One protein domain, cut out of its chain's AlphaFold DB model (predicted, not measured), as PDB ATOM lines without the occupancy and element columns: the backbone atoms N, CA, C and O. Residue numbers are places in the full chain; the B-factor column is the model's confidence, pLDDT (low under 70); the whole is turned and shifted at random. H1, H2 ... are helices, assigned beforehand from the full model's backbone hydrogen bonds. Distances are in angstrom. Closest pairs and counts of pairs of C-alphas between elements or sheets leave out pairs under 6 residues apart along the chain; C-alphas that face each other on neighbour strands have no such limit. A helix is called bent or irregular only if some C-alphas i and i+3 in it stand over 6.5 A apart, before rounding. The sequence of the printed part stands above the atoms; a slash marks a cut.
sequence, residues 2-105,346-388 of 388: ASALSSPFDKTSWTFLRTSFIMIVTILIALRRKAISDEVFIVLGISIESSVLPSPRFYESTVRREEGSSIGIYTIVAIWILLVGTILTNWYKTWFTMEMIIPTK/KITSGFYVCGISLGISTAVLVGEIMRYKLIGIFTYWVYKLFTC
ATOM      1  N   ALA A   2     198.014 198.066 193.341       76.50
ATOM      2  CA  ALA A   2     199.444 198.307 193.600       76.50
ATOM      3  C   ALA A   2     199.755 199.698 194.194       76.50
ATOM      4  O   ALA A   2     200.579 199.804 195.094       76.50
ATOM      5  N   SER A   3     199.040 200.745 193.761       77.94
ATOM      6  CA  SER A   3     199.196 202.106 194.298       77.94
ATOM      7  C   SER A   3     198.901 202.211 195.798       77.94
ATOM      8  O   SER A   3     199.574 202.972 196.484       77.94
ATOM      9  N   ALA A   4     197.943 201.428 196.304       79.81
ATOM     10  CA  ALA A   4     197.561 201.411 197.716       79.81
ATOM     11  C   ALA A   4     198.563 200.644 198.595       79.81
ATOM     12  O   ALA A   4     198.680 200.917 199.778       79.81
ATOM     13  N   LEU A   5     199.317 199.695 198.029       84.19
ATOM     14  CA  LEU A   5     200.390 199.009 198.760       84.19
ATOM     15  C   LEU A   5     201.658 199.870 198.841       84.19
ATOM     16  O   LEU A   5     202.419 199.775 199.802       84.19
ATOM     17  N   SER A   6     201.886 200.723 197.841       85.38
ATOM     18  CA  SER A   6     203.014 201.655 197.830       85.38
ATOM     19  C   SER A   6     202.737 202.980 198.543       85.38
ATOM     20  O   SER A   6     203.699 203.696 198.795       85.38
ATOM     21  N   SER A   7     201.474 203.315 198.852       83.69
ATOM     22  CA  SER A   7     201.076 204.623 199.407       83.69
ATOM     23  C   SER A   7     201.715 205.018 200.741       83.69
ATOM     24  O   SER A   7     201.956 206.216 200.889       83.69
ATOM     25  N   PRO A   8     202.080 204.092 201.657       86.62
ATOM     26  CA  PRO A   8     202.693 204.483 202.928       86.62
ATOM     27  C   PRO A   8     204.041 205.201 202.769       86.62
ATOM     28  O   PRO A   8     204.509 205.866 203.691       86.62
ATOM     29  N   PHE A   9     204.677 205.061 201.605       84.69
ATOM     30  CA  PHE A   9     205.954 205.673 201.277       84.69
ATOM     31  C   PHE A   9     205.845 206.488 199.992       84.69
ATOM     32  O   PHE A   9     205.317 206.030 198.978       84.69
ATOM     33  N   ASP A  10     206.411 207.691 199.999       85.38
ATOM     34  CA  ASP A  10     206.503 208.486 198.783       85.38
ATOM     35  C   ASP A  10     207.529 207.897 197.793       85.38
ATOM     36  O   ASP A  10     208.355 207.030 198.105       85.38
ATOM     37  N   LYS A  11     207.471 208.368 196.544       86.25
ATOM     38  CA  LYS A  11     208.347 207.883 195.469       86.25
ATOM     39  C   LYS A  11     209.831 208.048 195.822       86.25
ATOM     40  O   LYS A  11     210.637 207.187 195.483       86.25
ATOM     41  N   THR A  12     210.175 209.131 196.513       84.00
ATOM     42  CA  THR A  12     211.528 209.429 196.994       84.00
ATOM     43  C   THR A  12     212.009 208.403 198.015       84.00
ATOM     44  O   THR A  12     213.104 207.860 197.863       84.00
ATOM     45  N   SER A  13     211.181 208.040 198.989       84.94
ATOM     46  CA  SER A  13     211.486 207.017 199.997       84.94
ATOM     47  C   SER A  13     211.755 205.661 199.359       84.94
ATOM     48  O   SER A  13     212.755 205.016 199.667       84.94
ATOM     49  N   TRP A  14     210.922 205.258 198.394       87.31
ATOM     50  CA  TRP A  14     211.141 204.026 197.634       87.31
ATOM     51  C   TRP A  14     212.452 204.046 196.847       87.31
ATOM     52  O   TRP A  14     213.166 203.041 196.816       87.31
ATOM     53  N   THR A  15     212.804 205.183 196.233       86.12
ATOM     54  CA  THR A  15     214.099 205.308 195.552       86.12
ATOM     55  C   THR A  15     215.264 205.200 196.526       86.12
ATOM     56  O   THR A  15     216.199 204.461 196.228       86.12
ATOM     57  N   PHE A  16     215.178 205.826 197.706       85.12
ATOM     58  CA  PHE A  16     216.205 205.718 198.743       85.12
ATOM     59  C   PHE A  16     216.375 204.277 199.229       85.12
ATOM     60  O   PHE A  16     217.497 203.773 199.251       85.12
ATOM     61  N   LEU A  17     215.279 203.579 199.534       86.81
ATOM     62  CA  LEU A  17     215.318 202.172 199.942       86.81
ATOM     63  C   LEU A  17     215.966 201.287 198.875       86.81
ATOM     64  O   LEU A  17     216.846 200.485 199.188       86.81
ATOM     65  N   ARG A  18     215.598 201.481 197.602       87.88
ATOM     66  CA  ARG A  18     216.203 200.754 196.480       87.88
ATOM     67  C   ARG A  18     217.699 201.044 196.359       87.88
ATOM     68  O   ARG A  18     218.474 200.114 196.151       87.88
ATOM     69  N   THR A  19     218.116 202.303 196.490       87.00
ATOM     70  CA  THR A  19     219.538 202.667 196.418       87.00
ATOM     71  C   THR A  19     220.336 202.099 197.588       87.00
ATOM     72  O   THR A  19     221.415 201.560 197.359       87.00
ATOM     73  N   SER A  20     219.797 202.133 198.811       86.94
ATOM     74  CA  SER A  20     220.446 201.563 199.996       86.94
ATOM     75  C   SER A  20     220.590 200.047 199.882       86.94
ATOM     76  O   SER A  20     221.649 199.507 200.188       86.94
ATOM     77  N   PHE A  21     219.560 199.366 199.370       87.75
ATOM     78  CA  PHE A  21     219.607 197.930 199.101       87.75
ATOM     79  C   PHE A  21     220.719 197.578 198.103       87.75
ATOM     80  O   PHE A  21     221.556 196.725 198.387       87.75
ATOM     81  N   ILE A  22     220.776 198.275 196.960       88.00
ATOM     82  CA  ILE A  22     221.823 198.056 195.949       88.00
ATOM     83  C   ILE A  22     223.203 198.324 196.551       88.00
ATOM     84  O   ILE A  22     224.109 197.513 196.373       88.00
ATOM     85  N   MET A  23     223.363 199.421 197.295       87.00
ATOM     86  CA  MET A  23     224.632 199.796 197.919       87.00
ATOM     87  C   MET A  23     225.156 198.686 198.837       87.00
ATOM     88  O   MET A  23     226.297 198.259 198.677       87.00
ATOM     89  N   ILE A  24     224.318 198.162 199.735       87.19
ATOM     90  CA  ILE A  24     224.700 197.092 200.666       87.19
ATOM     91  C   ILE A  24     225.021 195.790 199.935       87.19
ATOM     92  O   ILE A  24     226.033 195.163 200.239       87.19
ATOM     93  N   VAL A  25     224.235 195.415 198.924       87.75
ATOM     94  CA  VAL A  25     224.544 194.253 198.072       87.75
ATOM     95  C   VAL A  25     225.910 194.424 197.404       87.75
ATOM     96  O   VAL A  25     226.727 193.506 197.425       87.75
ATOM     97  N   THR A  26     226.203 195.612 196.870       85.75
ATOM     98  CA  THR A  26     227.493 195.893 196.218       85.75
ATOM     99  C   THR A  26     228.652 195.811 197.214       85.75
ATOM    100  O   THR A  26     229.693 195.242 196.893       85.75
ATOM    101  N   ILE A  27     228.460 196.331 198.432       85.50
ATOM    102  CA  ILE A  27     229.433 196.251 199.531       85.50
ATOM    103  C   ILE A  27     229.716 194.790 199.896       85.50
ATOM    104  O   ILE A  27     230.877 194.391 199.962       85.50
ATOM    105  N   LEU A  28     228.676 193.976 200.088       85.00
ATOM    106  CA  LEU A  28     228.827 192.565 200.452       85.00
ATOM    107  C   LEU A  28     229.520 191.761 199.345       85.00
ATOM    108  O   LEU A  28     230.432 190.987 199.638       85.00
ATOM    109  N   ILE A  29     229.168 192.001 198.076       85.19
ATOM    110  CA  ILE A  29     229.830 191.382 196.917       85.19
ATOM    111  C   ILE A  29     231.316 191.762 196.876       85.19
ATOM    112  O   ILE A  29     232.174 190.890 196.710       85.19
ATOM    113  N   ALA A  30     231.632 193.048 197.054       83.88
ATOM    114  CA  ALA A  30     233.006 193.543 197.032       83.88
ATOM    115  C   ALA A  30     233.857 192.943 198.165       83.88
ATOM    116  O   ALA A  30     235.019 192.601 197.939       83.88
ATOM    117  N   LEU A  31     233.275 192.777 199.358       81.94
ATOM    118  CA  LEU A  31     233.957 192.218 200.526       81.94
ATOM    119  C   LEU A  31     234.160 190.699 200.429       81.94
ATOM    120  O   LEU A  31     235.211 190.210 200.833       81.94
ATOM    121  N   ARG A  32     233.197 189.939 199.891       77.06
ATOM    122  CA  ARG A  32     233.261 188.465 199.894       77.06
ATOM    123  C   ARG A  32     233.964 187.825 198.699       77.06
ATOM    124  O   ARG A  32     234.242 186.630 198.769       77.06
ATOM    125  N   ARG A  33     234.241 188.561 197.609       78.50
ATOM    126  CA  ARG A  33     234.855 188.031 196.361       78.50
ATOM    127  C   ARG A  33     234.230 186.701 195.871       78.50
ATOM    128  O   ARG A  33     234.909 185.885 195.251       78.50
ATOM    129  N   LYS A  34     232.950 186.459 196.169       72.19
ATOM    130  CA  LYS A  34     232.201 185.235 195.833       72.19
ATOM    131  C   LYS A  34     231.085 185.537 194.830       72.19
ATOM    132  O   LYS A  34     230.844 186.691 194.484       72.19
ATOM    133  N   ALA A  35     230.446 184.477 194.328       72.56
ATOM    134  CA  ALA A  35     229.365 184.558 193.351       72.56
ATOM    135  C   ALA A  35     228.226 185.486 193.818       72.56
ATOM    136  O   ALA A  35     227.813 185.463 194.973       72.56
ATOM    137  N   ILE A  36     227.713 186.287 192.881       78.62
ATOM    138  CA  ILE A  36     226.762 187.389 193.111       78.62
ATOM    139  C   ILE A  36     225.406 186.903 193.657       78.62
ATOM    140  O   ILE A  36     224.727 187.646 194.362       78.62
ATOM    141  N   SER A  37     225.001 185.670 193.338       78.00
ATOM    142  CA  SER A  37     223.669 185.139 193.656       78.00
ATOM    143  C   SER A  37     223.400 185.058 195.155       78.00
ATOM    144  O   SER A  37     222.338 185.480 195.609       78.00
ATOM    145  N   ASP A  38     224.356 184.551 195.928       78.44
ATOM    146  CA  ASP A  38     224.109 184.146 197.313       78.44
ATOM    147  C   ASP A  38     223.908 185.362 198.223       78.44
ATOM    148  O   ASP A  38     223.015 185.375 199.070       78.44
ATOM    149  N   GLU A  39     224.668 186.434 197.990       80.75
ATOM    150  CA  GLU A  39     224.551 187.675 198.759       80.75
ATOM    151  C   GLU A  39     223.220 188.385 198.500       80.75
ATOM    152  O   GLU A  39     222.585 188.883 199.430       80.75
ATOM    153  N   VAL A  40     222.748 188.382 197.248       83.00
ATOM    154  CA  VAL A  40     221.446 188.965 196.902       83.00
ATOM    155  C   VAL A  40     220.322 188.232 197.633       83.00
ATOM    156  O   VAL A  40     219.439 188.887 198.184       83.00
ATOM    157  N   PHE A  41     220.365 186.896 197.694       83.31
ATOM    158  CA  PHE A  41     219.354 186.110 198.407       83.31
ATOM    159  C   PHE A  41     219.373 186.343 199.920       83.31
ATOM    160  O   PHE A  41     218.305 186.399 200.527       83.31
ATOM    161  N   ILE A  42     220.552 186.529 200.524       83.62
ATOM    162  CA  ILE A  42     220.671 186.843 201.955       83.62
ATOM    163  C   ILE A  42     220.018 188.194 202.259       83.62
ATOM    164  O   ILE A  42     219.134 188.270 203.113       83.62
ATOM    165  N   VAL A  43     220.408 189.254 201.543       86.06
ATOM    166  CA  VAL A  43     219.867 190.603 201.778       86.06
ATOM    167  C   VAL A  43     218.362 190.631 201.500       86.06
ATOM    168  O   VAL A  43     217.604 191.180 202.299       86.06
ATOM    169  N   LEU A  44     217.917 189.992 200.414       86.75
ATOM    170  CA  LEU A  44     216.502 189.904 200.058       86.75
ATOM    171  C   LEU A  44     215.689 189.157 201.121       86.75
ATOM    172  O   LEU A  44     214.619 189.619 201.513       86.75
ATOM    173  N   GLY A  45     216.192 188.024 201.608       86.19
ATOM    174  CA  GLY A  45     215.503 187.228 202.618       86.19
ATOM    175  C   GLY A  45     215.375 187.947 203.961       86.19
ATOM    176  O   GLY A  45     214.308 187.891 204.572       86.19
ATOM    177  N   ILE A  46     216.407 188.700 204.364       84.62
ATOM    178  CA  ILE A  46     216.354 189.581 205.541       84.62
ATOM    179  C   ILE A  46     215.294 190.675 205.349       84.62
ATOM    180  O   ILE A  46     214.480 190.905 206.240       84.62
ATOM    181  N   SER A  47     215.273 191.335 204.187       85.25
ATOM    182  CA  SER A  47     214.332 192.430 203.908       85.25
ATOM    183  C   SER A  47     212.868 191.991 203.828       85.25
ATOM    184  O   SER A  47     211.982 192.807 204.063       85.25
ATOM    185  N   ILE A  48     212.599 190.725 203.503       84.81
ATOM    186  CA  ILE A  48     211.237 190.172 203.428       84.81
ATOM    187  C   ILE A  48     210.747 189.673 204.805       84.81
ATOM    188  O   ILE A  48     209.619 189.204 204.911       84.81
ATOM    189  N   GLU A  49     211.558 189.772 205.871       76.56
ATOM    190  CA  GLU A  49     211.311 189.070 207.146       76.56
ATOM    191  C   GLU A  49     211.068 187.567 206.934       76.56
ATOM    192  O   GLU A  49     210.354 186.917 207.701       76.56
ATOM    193  N   SER A  50     211.655 186.984 205.884       68.88
ATOM    194  CA  SER A  50     211.565 185.547 205.688       68.88
ATOM    195  C   SER A  50     212.455 184.901 206.741       68.88
ATOM    196  O   SER A  50     213.667 184.766 206.573       68.88
ATOM    197  N   SER A  51     211.838 184.496 207.851       55.28
ATOM    198  CA  SER A  51     212.433 183.760 208.973       55.28
ATOM    199  C   SER A  51     213.057 182.412 208.572       55.28
ATOM    200  O   SER A  51     213.519 181.658 209.422       55.28
ATOM    201  N   VAL A  52     213.109 182.115 207.272       53.50
ATOM    202  CA  VAL A  52     213.607 180.884 206.654       53.50
ATOM    203  C   VAL A  52     215.142 180.860 206.516       53.50
ATOM    204  O   VAL A  52     215.705 179.823 206.180       53.50
ATOM    205  N   LEU A  53     215.860 181.949 206.819       52.88
ATOM    206  CA  LEU A  53     217.326 182.009 206.672       52.88
ATOM    207  C   LEU A  53     218.171 181.906 207.963       52.88
ATOM    208  O   LEU A  53     219.198 182.580 208.061       52.88
ATOM    209  N   PRO A  54     217.879 180.994 208.908       50.50
ATOM    210  CA  PRO A  54     218.915 180.491 209.788       50.50
ATOM    211  C   PRO A  54     219.031 178.984 209.582       50.50
ATOM    212  O   PRO A  54     218.588 178.188 210.401       50.50
ATOM    213  N   SER A  55     219.662 178.570 208.485       59.25
ATOM    214  CA  SER A  55     220.445 177.341 208.559       59.25
ATOM    215  C   SER A  55     221.842 177.766 209.010       59.25
ATOM    216  O   SER A  55     222.570 178.369 208.212       59.25
ATOM    217  N   PRO A  56     222.234 177.490 210.271       62.38
ATOM    218  CA  PRO A  56     223.562 177.812 210.797       62.38
ATOM    219  C   PRO A  56     224.683 177.302 209.887       62.38
ATOM    220  O   PRO A  56     225.737 177.923 209.799       62.38
ATOM    221  N   ARG A  57     224.409 176.234 209.123       63.62
ATOM    222  CA  ARG A  57     225.347 175.609 208.187       63.62
ATOM    223  C   ARG A  57     225.884 176.561 207.118       63.62
ATOM    224  O   ARG A  57     227.038 176.401 206.739       63.62
ATOM    225  N   PHE A  58     225.110 177.549 206.655       62.09
ATOM    226  CA  PHE A  58     225.606 178.524 205.667       62.09
ATOM    227  C   PHE A  58     226.627 179.504 206.266       62.09
ATOM    228  O   PHE A  58     227.560 179.934 205.579       62.09
ATOM    229  N   TYR A  59     226.482 179.833 207.551       62.78
ATOM    230  CA  TYR A  59     227.429 180.684 208.268       62.78
ATOM    231  C   TYR A  59     228.651 179.878 208.735       62.78
ATOM    232  O   TYR A  59     229.785 180.299 208.506       62.78
ATOM    233  N   GLU A  60     228.443 178.679 209.282       65.25
ATOM    234  CA  GLU A  60     229.507 177.805 209.792       65.25
ATOM    235  C   GLU A  60     230.516 177.376 208.720       65.25
ATOM    236  O   GLU A  60     231.725 177.409 208.965       65.25
ATOM    237  N   SER A  61     230.063 177.020 207.512       59.84
ATOM    238  CA  SER A  61     230.971 176.530 206.463       59.84
ATOM    239  C   SER A  61     231.906 177.610 205.913       59.84
ATOM    240  O   SER A  61     232.935 177.294 205.317       59.84
ATOM    241  N   THR A  62     231.557 178.885 206.093       56.97
ATOM    242  CA  THR A  62     232.335 180.015 205.567       56.97
ATOM    243  C   THR A  62     233.313 180.572 206.608       56.97
ATOM    244  O   THR A  62     234.367 181.079 206.237       56.97
ATOM    245  N   VAL A  63     233.015 180.422 207.904       51.88
ATOM    246  CA  VAL A  63     233.811 180.971 209.020       51.88
ATOM    247  C   VAL A  63     235.149 180.266 209.218       51.88
ATOM    248  O   VAL A  63     236.121 180.895 209.619       51.88
ATOM    249  N   ARG A  64     235.242 178.975 208.901       57.44
ATOM    250  CA  ARG A  64     236.414 178.170 209.266       57.44
ATOM    251  C   ARG A  64     237.681 178.443 208.440       57.44
ATOM    252  O   ARG A  64     238.676 177.763 208.657       57.44
ATOM    253  N   ARG A  65     237.651 179.366 207.468       56.12
ATOM    254  CA  ARG A  65     238.734 179.520 206.476       56.12
ATOM    255  C   ARG A  65     239.501 180.848 206.514       56.12
ATOM    256  O   ARG A  65     240.574 180.895 205.928       56.12
ATOM    257  N   GLU A  66     239.022 181.885 207.208       58.12
ATOM    258  CA  GLU A  66     239.702 183.195 207.288       58.12
ATOM    259  C   GLU A  66     239.502 183.845 208.673       58.12
ATOM    260  O   GLU A  66     238.547 184.584 208.907       58.12
ATOM    261  N   GLU A  67     240.410 183.571 209.615       62.22
ATOM    262  CA  GLU A  67     240.293 183.942 211.041       62.22
ATOM    263  C   GLU A  67     240.406 185.455 211.349       62.22
ATOM    264  O   GLU A  67     240.245 185.854 212.499       62.22
ATOM    265  N   GLY A  68     240.635 186.327 210.356       62.88
ATOM    266  CA  GLY A  68     240.956 187.746 210.604       62.88
ATOM    267  C   GLY A  68     239.979 188.813 210.084       62.88
ATOM    268  O   GLY A  68     240.026 189.940 210.569       62.88
ATOM    269  N   SER A  69     239.106 188.513 209.109       62.34
ATOM    270  CA  SER A  69     238.378 189.556 208.340       62.34
ATOM    271  C   SER A  69     236.855 189.589 208.543       62.34
ATOM    272  O   SER A  69     236.151 190.329 207.854       62.34
ATOM    273  N   SER A  70     236.301 188.787 209.450       70.25
ATOM    274  CA  SER A  70     234.858 188.511 209.454       70.25
ATOM    275  C   SER A  70     234.010 189.460 210.316       70.25
ATOM    276  O   SER A  70     232.824 189.629 210.035       70.25
ATOM    277  N   ILE A  71     234.597 190.137 211.312       80.38
ATOM    278  CA  ILE A  71     233.861 190.988 212.271       80.38
ATOM    279  C   ILE A  71     233.114 192.149 211.587       80.38
ATOM    280  O   ILE A  71     231.958 192.414 211.932       80.38
ATOM    281  N   GLY A  72     233.725 192.809 210.597       80.50
ATOM    282  CA  GLY A  72     233.106 193.935 209.883       80.50
ATOM    283  C   GLY A  72     231.842 193.524 209.124       80.50
ATOM    284  O   GLY A  72     230.783 194.131 209.287       80.50
ATOM    285  N   ILE A  73     231.909 192.409 208.386       82.12
ATOM    286  CA  ILE A  73     230.774 191.865 207.622       82.12
ATOM    287  C   ILE A  73     229.618 191.498 208.558       82.12
ATOM    288  O   ILE A  73     228.474 191.851 208.280       82.12
ATOM    289  N   TYR A  74     229.903 190.845 209.690       83.50
ATOM    290  CA  TYR A  74     228.871 190.514 210.677       83.50
ATOM    291  C   TYR A  74     228.208 191.752 211.267       83.50
ATOM    292  O   TYR A  74     226.992 191.770 211.434       83.50
ATOM    293  N   THR A  75     228.992 192.795 211.530       83.69
ATOM    294  CA  THR A  75     228.470 194.060 212.051       83.69
ATOM    295  C   THR A  75     227.546 194.726 211.028       83.69
ATOM    296  O   THR A  75     226.438 195.122 211.381       83.69
ATOM    297  N   ILE A  76     227.937 194.770 209.747       84.50
ATOM    298  CA  ILE A  76     227.109 195.320 208.659       84.50
ATOM    299  C   ILE A  76     225.805 194.526 208.502       84.50
ATOM    300  O   ILE A  76     224.729 195.119 208.434       84.50
ATOM    301  N   VAL A  77     225.880 193.191 208.480       86.94
ATOM    302  CA  VAL A  77     224.700 192.324 208.345       86.94
ATOM    303  C   VAL A  77     223.773 192.463 209.556       86.94
ATOM    304  O   VAL A  77     222.566 192.593 209.378       86.94
ATOM    305  N   ALA A  78     224.310 192.503 210.779       86.12
ATOM    306  CA  ALA A  78     223.518 192.694 211.993       86.12
ATOM    307  C   ALA A  78     222.806 194.057 212.010       86.12
ATOM    308  O   ALA A  78     221.615 194.128 212.315       86.12
ATOM    309  N   ILE A  79     223.509 195.128 211.619       84.88
ATOM    310  CA  ILE A  79     222.923 196.467 211.467       84.88
ATOM    311  C   ILE A  79     221.812 196.444 210.411       84.88
ATOM    312  O   ILE A  79     220.739 196.997 210.646       84.88
ATOM    313  N   TRP A  80     222.022 195.773 209.275       88.69
ATOM    314  CA  TRP A  80     221.005 195.657 208.229       88.69
ATOM    315  C   TRP A  80     219.756 194.903 208.701       88.69
ATOM    316  O   TRP A  80     218.639 195.359 208.461       88.69
ATOM    317  N   ILE A  81     219.930 193.790 209.422       89.38
ATOM    318  CA  ILE A  81     218.824 193.030 210.022       89.38
ATOM    319  C   ILE A  81     218.025 193.916 210.977       89.38
ATOM    320  O   ILE A  81     216.801 193.943 210.904       89.38
ATOM    321  N   LEU A  82     218.696 194.672 211.847       86.31
ATOM    322  CA  LEU A  82     218.024 195.528 212.821       86.31
ATOM    323  C   LEU A  82     217.307 196.708 212.145       86.31
ATOM    324  O   LEU A  82     216.153 197.001 212.441       86.31
ATOM    325  N   LEU A  83     217.954 197.400 211.213       85.38
ATOM    326  CA  LEU A  83     217.362 198.589 210.600       85.38
ATOM    327  C   LEU A  83     216.275 198.235 209.584       85.38
ATOM    328  O   LEU A  83     215.169 198.771 209.640       85.38
ATOM    329  N   VAL A  84     216.588 197.347 208.644       87.19
ATOM    330  CA  VAL A  84     215.709 197.034 207.513       87.19
ATOM    331  C   VAL A  84     214.802 195.860 207.837       87.19
ATOM    332  O   VAL A  84     213.615 195.916 207.533       87.19
ATOM    333  N   GLY A  85     215.349 194.820 208.463       86.38
ATOM    334  CA  GLY A  85     214.602 193.604 208.775       86.38
ATOM    335  C   GLY A  85     213.624 193.748 209.939       86.38
ATOM    336  O   GLY A  85     212.635 193.030 209.948       86.38
ATOM    337  N   THR A  86     213.862 194.642 210.910       85.88
ATOM    338  CA  THR A  86     212.954 194.790 212.067       85.88
ATOM    339  C   THR A  86     212.343 196.181 212.201       85.88
ATOM    340  O   THR A  86     211.133 196.286 212.395       85.88
ATOM    341  N   ILE A  87     213.117 197.267 212.112       86.88
ATOM    342  CA  ILE A  87     212.561 198.618 212.307       86.88
ATOM    343  C   ILE A  87     211.706 199.037 211.107       86.88
ATOM    344  O   ILE A  87     210.541 199.402 211.278       86.88
ATOM    345  N   LEU A  88     212.256 198.968 209.891       86.38
ATOM    346  CA  LEU A  88     211.580 199.449 208.685       86.38
ATOM    347  C   LEU A  88     210.292 198.671 208.382       86.38
ATOM    348  O   LEU A  88     209.281 199.271 208.022       86.38
ATOM    349  N   THR A  89     210.314 197.351 208.536       88.19
ATOM    350  CA  THR A  89     209.167 196.463 208.297       88.19
ATOM    351  C   THR A  89     208.049 196.695 209.313       88.19
ATOM    352  O   THR A  89     206.885 196.812 208.925       88.19
ATOM    353  N   ASN A  90     208.379 196.851 210.599       87.25
ATOM    354  CA  ASN A  90     207.399 197.195 211.632       87.25
ATOM    355  C   ASN A  90     206.824 198.605 211.440       87.25
ATOM    356  O   ASN A  90     205.622 198.808 211.634       87.25
ATOM    357  N   TRP A  91     207.636 199.573 211.005       86.62
ATOM    358  CA  TRP A  91     207.141 200.896 210.618       86.62
ATOM    359  C   TRP A  91     206.216 200.831 209.414       86.62
ATOM    360  O   TRP A  91     205.128 201.395 209.475       86.62
ATOM    361  N   TYR A  92     206.589 200.094 208.367       87.69
ATOM    362  CA  TYR A  92     205.729 199.898 207.205       87.69
ATOM    363  C   TYR A  92     204.383 199.277 207.600       87.69
ATOM    364  O   TYR A  92     203.346 199.810 207.220       87.69
ATOM    365  N   LYS A  93     204.373 198.217 208.424       87.75
ATOM    366  CA  LYS A  93     203.133 197.610 208.948       87.75
ATOM    367  C   LYS A  93     202.298 198.618 209.737       87.75
ATOM    368  O   LYS A  93     201.089 198.707 209.535       87.75
ATOM    369  N   THR A  94     202.932 199.393 210.615       84.81
ATOM    370  CA  THR A  94     202.249 200.418 211.419       84.81
ATOM    371  C   THR A  94     201.640 201.499 210.529       84.81
ATOM    372  O   THR A  94     200.487 201.869 210.715       84.81
ATOM    373  N   TRP A  95     202.369 201.977 209.521       84.25
ATOM    374  CA  TRP A  95     201.854 202.970 208.581       84.25
ATOM    375  C   TRP A  95     200.740 202.414 207.713       84.25
ATOM    376  O   TRP A  95     199.689 203.031 207.631       84.25
ATOM    377  N   PHE A  96     200.920 201.227 207.144       85.44
ATOM    378  CA  PHE A  96     199.903 200.582 206.327       85.44
ATOM    379  C   PHE A  96     198.605 200.329 207.108       85.44
ATOM    380  O   PHE A  96     197.522 200.667 206.639       85.44
ATOM    381  N   THR A  97     198.697 199.791 208.330       85.50
ATOM    382  CA  THR A  97     197.519 199.584 209.193       85.50
ATOM    383  C   THR A  97     196.875 200.902 209.602       85.50
ATOM    384  O   THR A  97     195.652 201.000 209.617       85.50
ATOM    385  N   MET A  98     197.667 201.939 209.866       78.31
ATOM    386  CA  MET A  98     197.142 203.264 210.177       78.31
ATOM    387  C   MET A  98     196.435 203.900 208.973       78.31
ATOM    388  O   MET A  98     195.355 204.455 209.159       78.31
ATOM    389  N   GLU A  99     196.977 203.776 207.755       76.25
ATOM    390  CA  GLU A  99     196.304 204.225 206.525       76.25
ATOM    391  C   GLU A  99     195.023 203.427 206.241       76.25
ATOM    392  O   GLU A  99     194.059 203.979 205.717       76.25
ATOM    393  N   MET A 100     194.991 202.138 206.600       80.00
ATOM    394  CA  MET A 100     193.797 201.302 206.461       80.00
ATOM    395  C   MET A 100     192.703 201.626 207.487       80.00
ATOM    396  O   MET A 100     191.523 201.531 207.156       80.00
ATOM    397  N   ILE A 101     193.070 201.957 208.728       78.38
ATOM    398  CA  ILE A 101     192.111 202.205 209.817       78.38
ATOM    399  C   ILE A 101     191.600 203.649 209.784       78.38
ATOM    400  O   ILE A 101     190.420 203.894 210.033       78.38
ATOM    401  N   ILE A 102     192.476 204.612 209.487       65.75
ATOM    402  CA  ILE A 102     192.141 206.034 209.447       65.75
ATOM    403  C   ILE A 102     192.118 206.457 207.978       65.75
ATOM    404  O   ILE A 102     193.195 206.568 207.389       65.75
ATOM    405  N   PRO A 103     190.948 206.743 207.372       57.56
ATOM    406  CA  PRO A 103     190.922 207.328 206.037       57.56
ATOM    407  C   PRO A 103     191.745 208.623 206.063       57.56
ATOM    408  O   PRO A 103     191.398 209.597 206.731       57.56
ATOM    409  N   THR A 104     192.896 208.598 205.386       59.22
ATOM    410  CA  THR A 104     194.016 209.525 205.628       59.22
ATOM    411  C   THR A 104     193.738 210.963 205.227       59.22
ATOM    412  O   THR A 104     194.461 211.864 205.648       59.22
ATOM    413  N   LYS A 105     192.679 211.192 204.454       61.62
ATOM    414  CA  LYS A 105     191.982 212.460 204.261       61.62
ATOM    415  C   LYS A 105     190.667 212.126 203.577       61.62
ATOM    416  O   LYS A 105     190.677 211.469 202.540       61.62
ATOM    417  N   LYS A 346     206.315 212.537 212.439       64.81
ATOM    418  CA  LYS A 346     206.861 211.210 212.775       64.81
ATOM    419  C   LYS A 346     207.677 210.618 211.626       64.81
ATOM    420  O   LYS A 346     208.752 210.072 211.862       64.81
ATOM    421  N   ILE A 347     207.216 210.791 210.388       63.38
ATOM    422  CA  ILE A 347     207.912 210.301 209.190       63.38
ATOM    423  C   ILE A 347     209.293 210.954 209.064       63.38
ATOM    424  O   ILE A 347     210.292 210.263 208.864       63.38
ATOM    425  N   THR A 348     209.373 212.269 209.278       68.50
ATOM    426  CA  THR A 348     210.644 212.997 209.194       68.50
ATOM    427  C   THR A 348     211.654 212.477 210.224       68.50
ATOM    428  O   THR A 348     212.808 212.236 209.878       68.50
ATOM    429  N   SER A 349     211.226 212.205 211.466       71.75
ATOM    430  CA  SER A 349     212.118 211.619 212.481       71.75
ATOM    431  C   SER A 349     212.653 210.237 212.088       71.75
ATOM    432  O   SER A 349     213.833 209.962 212.296       71.75
ATOM    433  N   GLY A 350     211.831 209.398 211.446       71.81
ATOM    434  CA  GLY A 350     212.259 208.081 210.980       71.81
ATOM    435  C   GLY A 350     213.311 208.156 209.872       71.81
ATOM    436  O   GLY A 350     214.317 207.445 209.919       71.81
ATOM    437  N   PHE A 351     213.137 209.081 208.924       72.44
ATOM    438  CA  PHE A 351     214.145 209.349 207.895       72.44
ATOM    439  C   PHE A 351     215.443 209.913 208.469       72.44
ATOM    440  O   PHE A 351     216.510 209.526 208.000       72.44
ATOM    441  N   TYR A 352     215.381 210.754 209.506       74.94
ATOM    442  CA  TYR A 352     216.585 211.221 210.197       74.94
ATOM    443  C   TYR A 352     217.352 210.071 210.854       74.94
ATOM    444  O   TYR A 352     218.561 209.967 210.663       74.94
ATOM    445  N   VAL A 353     216.665 209.176 211.571       73.94
ATOM    446  CA  VAL A 353     217.306 208.011 212.207       73.94
ATOM    447  C   VAL A 353     217.936 207.094 211.154       73.94
ATOM    448  O   VAL A 353     219.098 206.704 211.289       73.94
ATOM    449  N   CYS A 354     217.215 206.811 210.065       73.81
ATOM    450  CA  CYS A 354     217.731 206.009 208.955       73.81
ATOM    451  C   CYS A 354     218.947 206.681 208.288       73.81
ATOM    452  O   CYS A 354     219.991 206.051 208.118       73.81
ATOM    453  N   GLY A 355     218.867 207.982 207.999       77.00
ATOM    454  CA  GLY A 355     219.962 208.756 207.411       77.00
ATOM    455  C   GLY A 355     221.222 208.772 208.280       77.00
ATOM    456  O   GLY A 355     222.316 208.523 207.772       77.00
ATOM    457  N   ILE A 356     221.081 208.980 209.595       75.81
ATOM    458  CA  ILE A 356     222.200 208.930 210.551       75.81
ATOM    459  C   ILE A 356     222.838 207.535 210.555       75.81
ATOM    460  O   ILE A 356     224.061 207.415 210.493       75.81
ATOM    461  N   SER A 357     222.026 206.474 210.564       70.81
ATOM    462  CA  SER A 357     222.527 205.094 210.574       70.81
ATOM    463  C   SER A 357     223.299 204.715 209.299       70.81
ATOM    464  O   SER A 357     224.347 204.065 209.374       70.81
ATOM    465  N   LEU A 358     222.845 205.186 208.131       73.00
ATOM    466  CA  LEU A 358     223.551 205.023 206.858       73.00
ATOM    467  C   LEU A 358     224.862 205.814 206.845       73.00
ATOM    468  O   LEU A 358     225.881 205.305 206.371       73.00
ATOM    469  N   GLY A 359     224.858 207.023 207.412       78.94
ATOM    470  CA  GLY A 359     226.063 207.833 207.592       78.94
ATOM    471  C   GLY A 359     227.124 207.111 208.425       78.94
ATOM    472  O   GLY A 359     228.270 206.998 207.993       78.94
ATOM    473  N   ILE A 360     226.730 206.541 209.570       75.56
ATOM    474  CA  ILE A 360     227.625 205.758 210.438       75.56
ATOM    475  C   ILE A 360     228.154 204.520 209.699       75.56
ATOM    476  O   ILE A 360     229.359 204.275 209.705       75.56
ATOM    477  N   SER A 361     227.285 203.777 209.010       70.38
ATOM    478  CA  SER A 361     227.680 202.571 208.264       70.38
ATOM    479  C   SER A 361     228.693 202.887 207.157       70.38
ATOM    480  O   SER A 361     229.684 202.178 206.986       70.38
ATOM    481  N   THR A 362     228.487 204.000 206.448       76.00
ATOM    482  CA  THR A 362     229.410 204.479 205.410       76.00
ATOM    483  C   THR A 362     230.751 204.898 206.012       76.00
ATOM    484  O   THR A 362     231.800 204.553 205.471       76.00
ATOM    485  N   ALA A 363     230.739 205.598 207.151       76.12
ATOM    486  CA  ALA A 363     231.958 206.016 207.841       76.12
ATOM    487  C   ALA A 363     232.795 204.817 208.322       76.12
ATOM    488  O   ALA A 363     234.009 204.803 208.119       76.12
ATOM    489  N   VAL A 364     232.153 203.790 208.894       75.69
ATOM    490  CA  VAL A 364     232.818 202.542 209.307       75.69
ATOM    491  C   VAL A 364     233.457 201.848 208.104       75.69
ATOM    492  O   VAL A 364     234.633 201.492 208.158       75.69
ATOM    493  N   LEU A 365     232.729 201.741 206.990       75.19
ATOM    494  CA  LEU A 365     233.235 201.128 205.763       75.19
ATOM    495  C   LEU A 365     234.448 201.874 205.188       75.19
ATOM    496  O   LEU A 365     235.449 201.256 204.829       75.19
ATOM    497  N   VAL A 366     234.396 203.207 205.130       77.75
ATOM    498  CA  VAL A 366     235.544 204.022 204.702       77.75
ATOM    499  C   VAL A 366     236.733 203.814 205.644       77.75
ATOM    500  O   VAL A 366     237.861 203.666 205.172       77.75
ATOM    501  N   GLY A 367     236.488 203.747 206.956       80.75
ATOM    502  CA  GLY A 367     237.510 203.448 207.958       80.75
ATOM    503  C   GLY A 367     238.187 202.094 207.734       80.75
ATOM    504  O   GLY A 367     239.416 202.010 207.766       80.75
ATOM    505  N   GLU A 368     237.416 201.049 207.429       76.56
ATOM    506  CA  GLU A 368     237.956 199.721 207.114       76.56
ATOM    507  C   GLU A 368     238.770 199.716 205.815       76.56
ATOM    508  O   GLU A 368     239.883 199.185 205.795       76.56
ATOM    509  N   ILE A 369     238.282 200.366 204.752       76.25
ATOM    510  CA  ILE A 369     239.014 200.486 203.477       76.25
ATOM    511  C   ILE A 369     240.341 201.225 203.680       76.25
ATOM    512  O   ILE A 369     241.378 200.795 203.166       76.25
ATOM    513  N   MET A 370     240.325 202.329 204.435       80.31
ATOM    514  CA  MET A 370     241.530 203.098 204.751       80.31
ATOM    515  C   MET A 370     242.515 202.261 205.560       80.31
ATOM    516  O   MET A 370     243.691 202.208 205.204       80.31
ATOM    517  N   ARG A 371     242.040 201.544 206.587       79.19
ATOM    518  CA  ARG A 371     242.862 200.629 207.388       79.19
ATOM    519  C   ARG A 371     243.496 199.541 206.522       79.19
ATOM    520  O   ARG A 371     244.691 199.292 206.660       79.19
ATOM    521  N   TYR A 372     242.740 198.934 205.607       78.81
ATOM    522  CA  TYR A 372     243.243 197.881 204.720       78.81
ATOM    523  C   TYR A 372     244.334 198.403 203.775       78.81
ATOM    524  O   TYR A 372     245.389 197.783 203.638       78.81
ATOM    525  N   LYS A 373     244.132 199.588 203.177       80.19
ATOM    526  CA  LYS A 373     245.160 200.248 202.354       80.19
ATOM    527  C   LYS A 373     246.413 200.589 203.160       80.19
ATOM    528  O   LYS A 373     247.517 200.349 202.678       80.19
ATOM    529  N   LEU A 374     246.258 201.114 204.376       86.69
ATOM    530  CA  LEU A 374     247.376 201.474 205.253       86.69
ATOM    531  C   LEU A 374     248.203 200.251 205.657       86.69
ATOM    532  O   LEU A 374     249.426 200.298 205.575       86.69
ATOM    533  N   ILE A 375     247.549 199.144 206.019       84.12
ATOM    534  CA  ILE A 375     248.227 197.880 206.339       84.12
ATOM    535  C   ILE A 375     248.962 197.334 205.107       84.12
ATOM    536  O   ILE A 375     250.103 196.890 205.233       84.12
ATOM    537  N   GLY A 376     248.361 197.410 203.916       82.19
ATOM    538  CA  GLY A 376     249.014 197.010 202.663       82.19
ATOM    539  C   GLY A 376     250.262 197.841 202.342       82.19
ATOM    540  O   GLY A 376     251.304 197.295 201.989       82.19
ATOM    541  N   ILE A 377     250.192 199.162 202.524       86.31
ATOM    542  CA  ILE A 377     251.346 200.054 202.340       86.31
ATOM    543  C   ILE A 377     252.426 199.760 203.386       86.31
ATOM    544  O   ILE A 377     253.604 199.681 203.042       86.31
ATOM    545  N   PHE A 378     252.040 199.574 204.649       84.88
ATOM    546  CA  PHE A 378     252.974 199.298 205.737       84.88
ATOM    547  C   PHE A 378     253.696 197.961 205.543       84.88
ATOM    548  O   PHE A 378     254.917 197.904 205.641       84.88
ATOM    549  N   THR A 379     252.970 196.898 205.194       84.50
ATOM    550  CA  THR A 379     253.565 195.585 204.894       84.50
ATOM    551  C   THR A 379     254.498 195.639 203.688       84.50
ATOM    552  O   THR A 379     255.588 195.079 203.756       84.50
ATOM    553  N   TYR A 380     254.135 196.369 202.627       88.50
ATOM    554  CA  TYR A 380     255.027 196.610 201.490       88.50
ATOM    555  C   TYR A 380     256.318 197.337 201.902       88.50
ATOM    556  O   TYR A 380     257.410 196.937 201.497       88.50
ATOM    557  N   TRP A 381     256.210 198.373 202.740       87.94
ATOM    558  CA  TRP A 381     257.365 199.097 203.274       87.94
ATOM    559  C   TRP A 381     258.265 198.212 204.135       87.94
ATOM    560  O   TRP A 381     259.475 198.226 203.936       87.94
ATOM    561  N   VAL A 382     257.690 197.423 205.046       85.94
ATOM    562  CA  VAL A 382     258.436 196.477 205.890       85.94
ATOM    563  C   VAL A 382     259.147 195.435 205.032       85.94
ATOM    564  O   VAL A 382     260.336 195.208 205.224       85.94
ATOM    565  N   TYR A 383     258.460 194.847 204.049       88.00
ATOM    566  CA  TYR A 383     259.062 193.864 203.149       88.00
ATOM    567  C   TYR A 383     260.258 194.461 202.397       88.00
ATOM    568  O   TYR A 383     261.333 193.871 202.393       88.00
ATOM    569  N   LYS A 384     260.104 195.681 201.864       89.31
ATOM    570  CA  LYS A 384     261.180 196.414 201.185       89.31
ATOM    571  C   LYS A 384     262.375 196.705 202.104       89.31
ATOM    572  O   LYS A 384     263.505 196.671 201.634       89.31
ATOM    573  N   LEU A 385     262.127 196.966 203.390       88.31
ATOM    574  CA  LEU A 385     263.153 197.222 204.409       88.31
ATOM    575  C   LEU A 385     263.965 195.971 204.777       88.31
ATOM    576  O   LEU A 385     265.114 196.109 205.166       88.31
ATOM    577  N   PHE A 386     263.379 194.776 204.660       88.81
ATOM    578  CA  PHE A 386     264.062 193.505 204.935       88.81
ATOM    579  C   PHE A 386     264.756 192.893 203.708       88.81
ATOM    580  O   PHE A 386     265.590 192.005 203.865       88.81
ATOM    581  N   THR A 387     264.408 193.321 202.492       86.75
ATOM    582  CA  THR A 387     265.019 192.831 201.239       86.75
ATOM    583  C   THR A 387     266.142 193.714 200.684       86.75
ATOM    584  O   THR A 387     266.718 193.372 199.653       86.75
ATOM    585  N   CYS A 388     266.434 194.844 201.328       67.81
ATOM    586  CA  CYS A 388     267.617 195.670 201.078       67.81
ATOM    587  C   CYS A 388     268.603 195.483 202.227       67.81
ATOM    588  O   CYS A 388     269.818 195.489 201.934       67.81
TER     589      CYS A 388
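Overview. This is residues 2 to 105 and 346 to 388 of the 388 residues of an uncharacterized protein of Folsomia candida (UniProt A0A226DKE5). Three long helices, H2, H5 and H6, run lengthwise as a loose three-sided bundle, with H3 slanting over H2 and H5a on the side away from H6. Residues 369 to 388, of which 369 to 386 belong to H6, stick out beyond one end, and residues 54 to 61, of which 56 to 61 belong to H4, stand free. The 147 printed residues hold six named helices, H1 to H6, and no named strand: all helix. The whole is a loose rod, radius of gyration of the C-alphas 19.8 A, spanning 78 by 33 by 20 A.

Along the chain. H1, residues 2 to 6, begins at C-alpha 2 (199.444, 198.307, 193.600). H2, residues 11 to 32, is 31.9 A long; H3, residues 36 to 47, 17.2 A; H4 is residues 56 to 63. H5, residues 70 to 101, was assigned as one helix by its hydrogen bonds but is bent: C-alphas 85 and 88 are 6.6 A apart. Its arms, H5a to residue 85 and H5b from residue 88, stand at 3 degrees. H6, residues 346 to 386, 60.4 A, ends at C-alpha 386 (264.062, 193.505, 204.935).

Arrangement. H1 is close to H5b but not clearly touching, C-alphas of Leu 5 and Phe 96 closest at 7.7 A. H2, with residues 21 to 29 alone, touches H3, opposite ways at a steep tilt of 46 degrees; C-alphas of Val 25 and Val 40 are closest, 6.2 A. Residues 46 to 47 of H3 touch residues 81 to 85 of H5a, C-alphas of Ser 47 and Gly 85 closest at 5.0 A. H4 and H6 are apart. H5a and H6 are close but not clearly touching, C-alphas of Ile 76 and Ser 361 closest at 7.3 A, opposite ways at a shallow 10 degrees. Every O i to N i+4 pair is within hydrogen-bond range in H1, H2, H5a, H5b and H6; H3 has 7 of 8, H4 3 of 4.

Size, cuts and confidence. C-alphas of Pro 103 and Cys 388 are farthest apart, 77.7 A. Residues 106 to 345 are not printed; C-alphas 105 and 346 are 17.2 A apart. No link printed whole is long. The pLDDT is under 70 at residues 50 to 69, 102 to 105, 346 to 348 and 388.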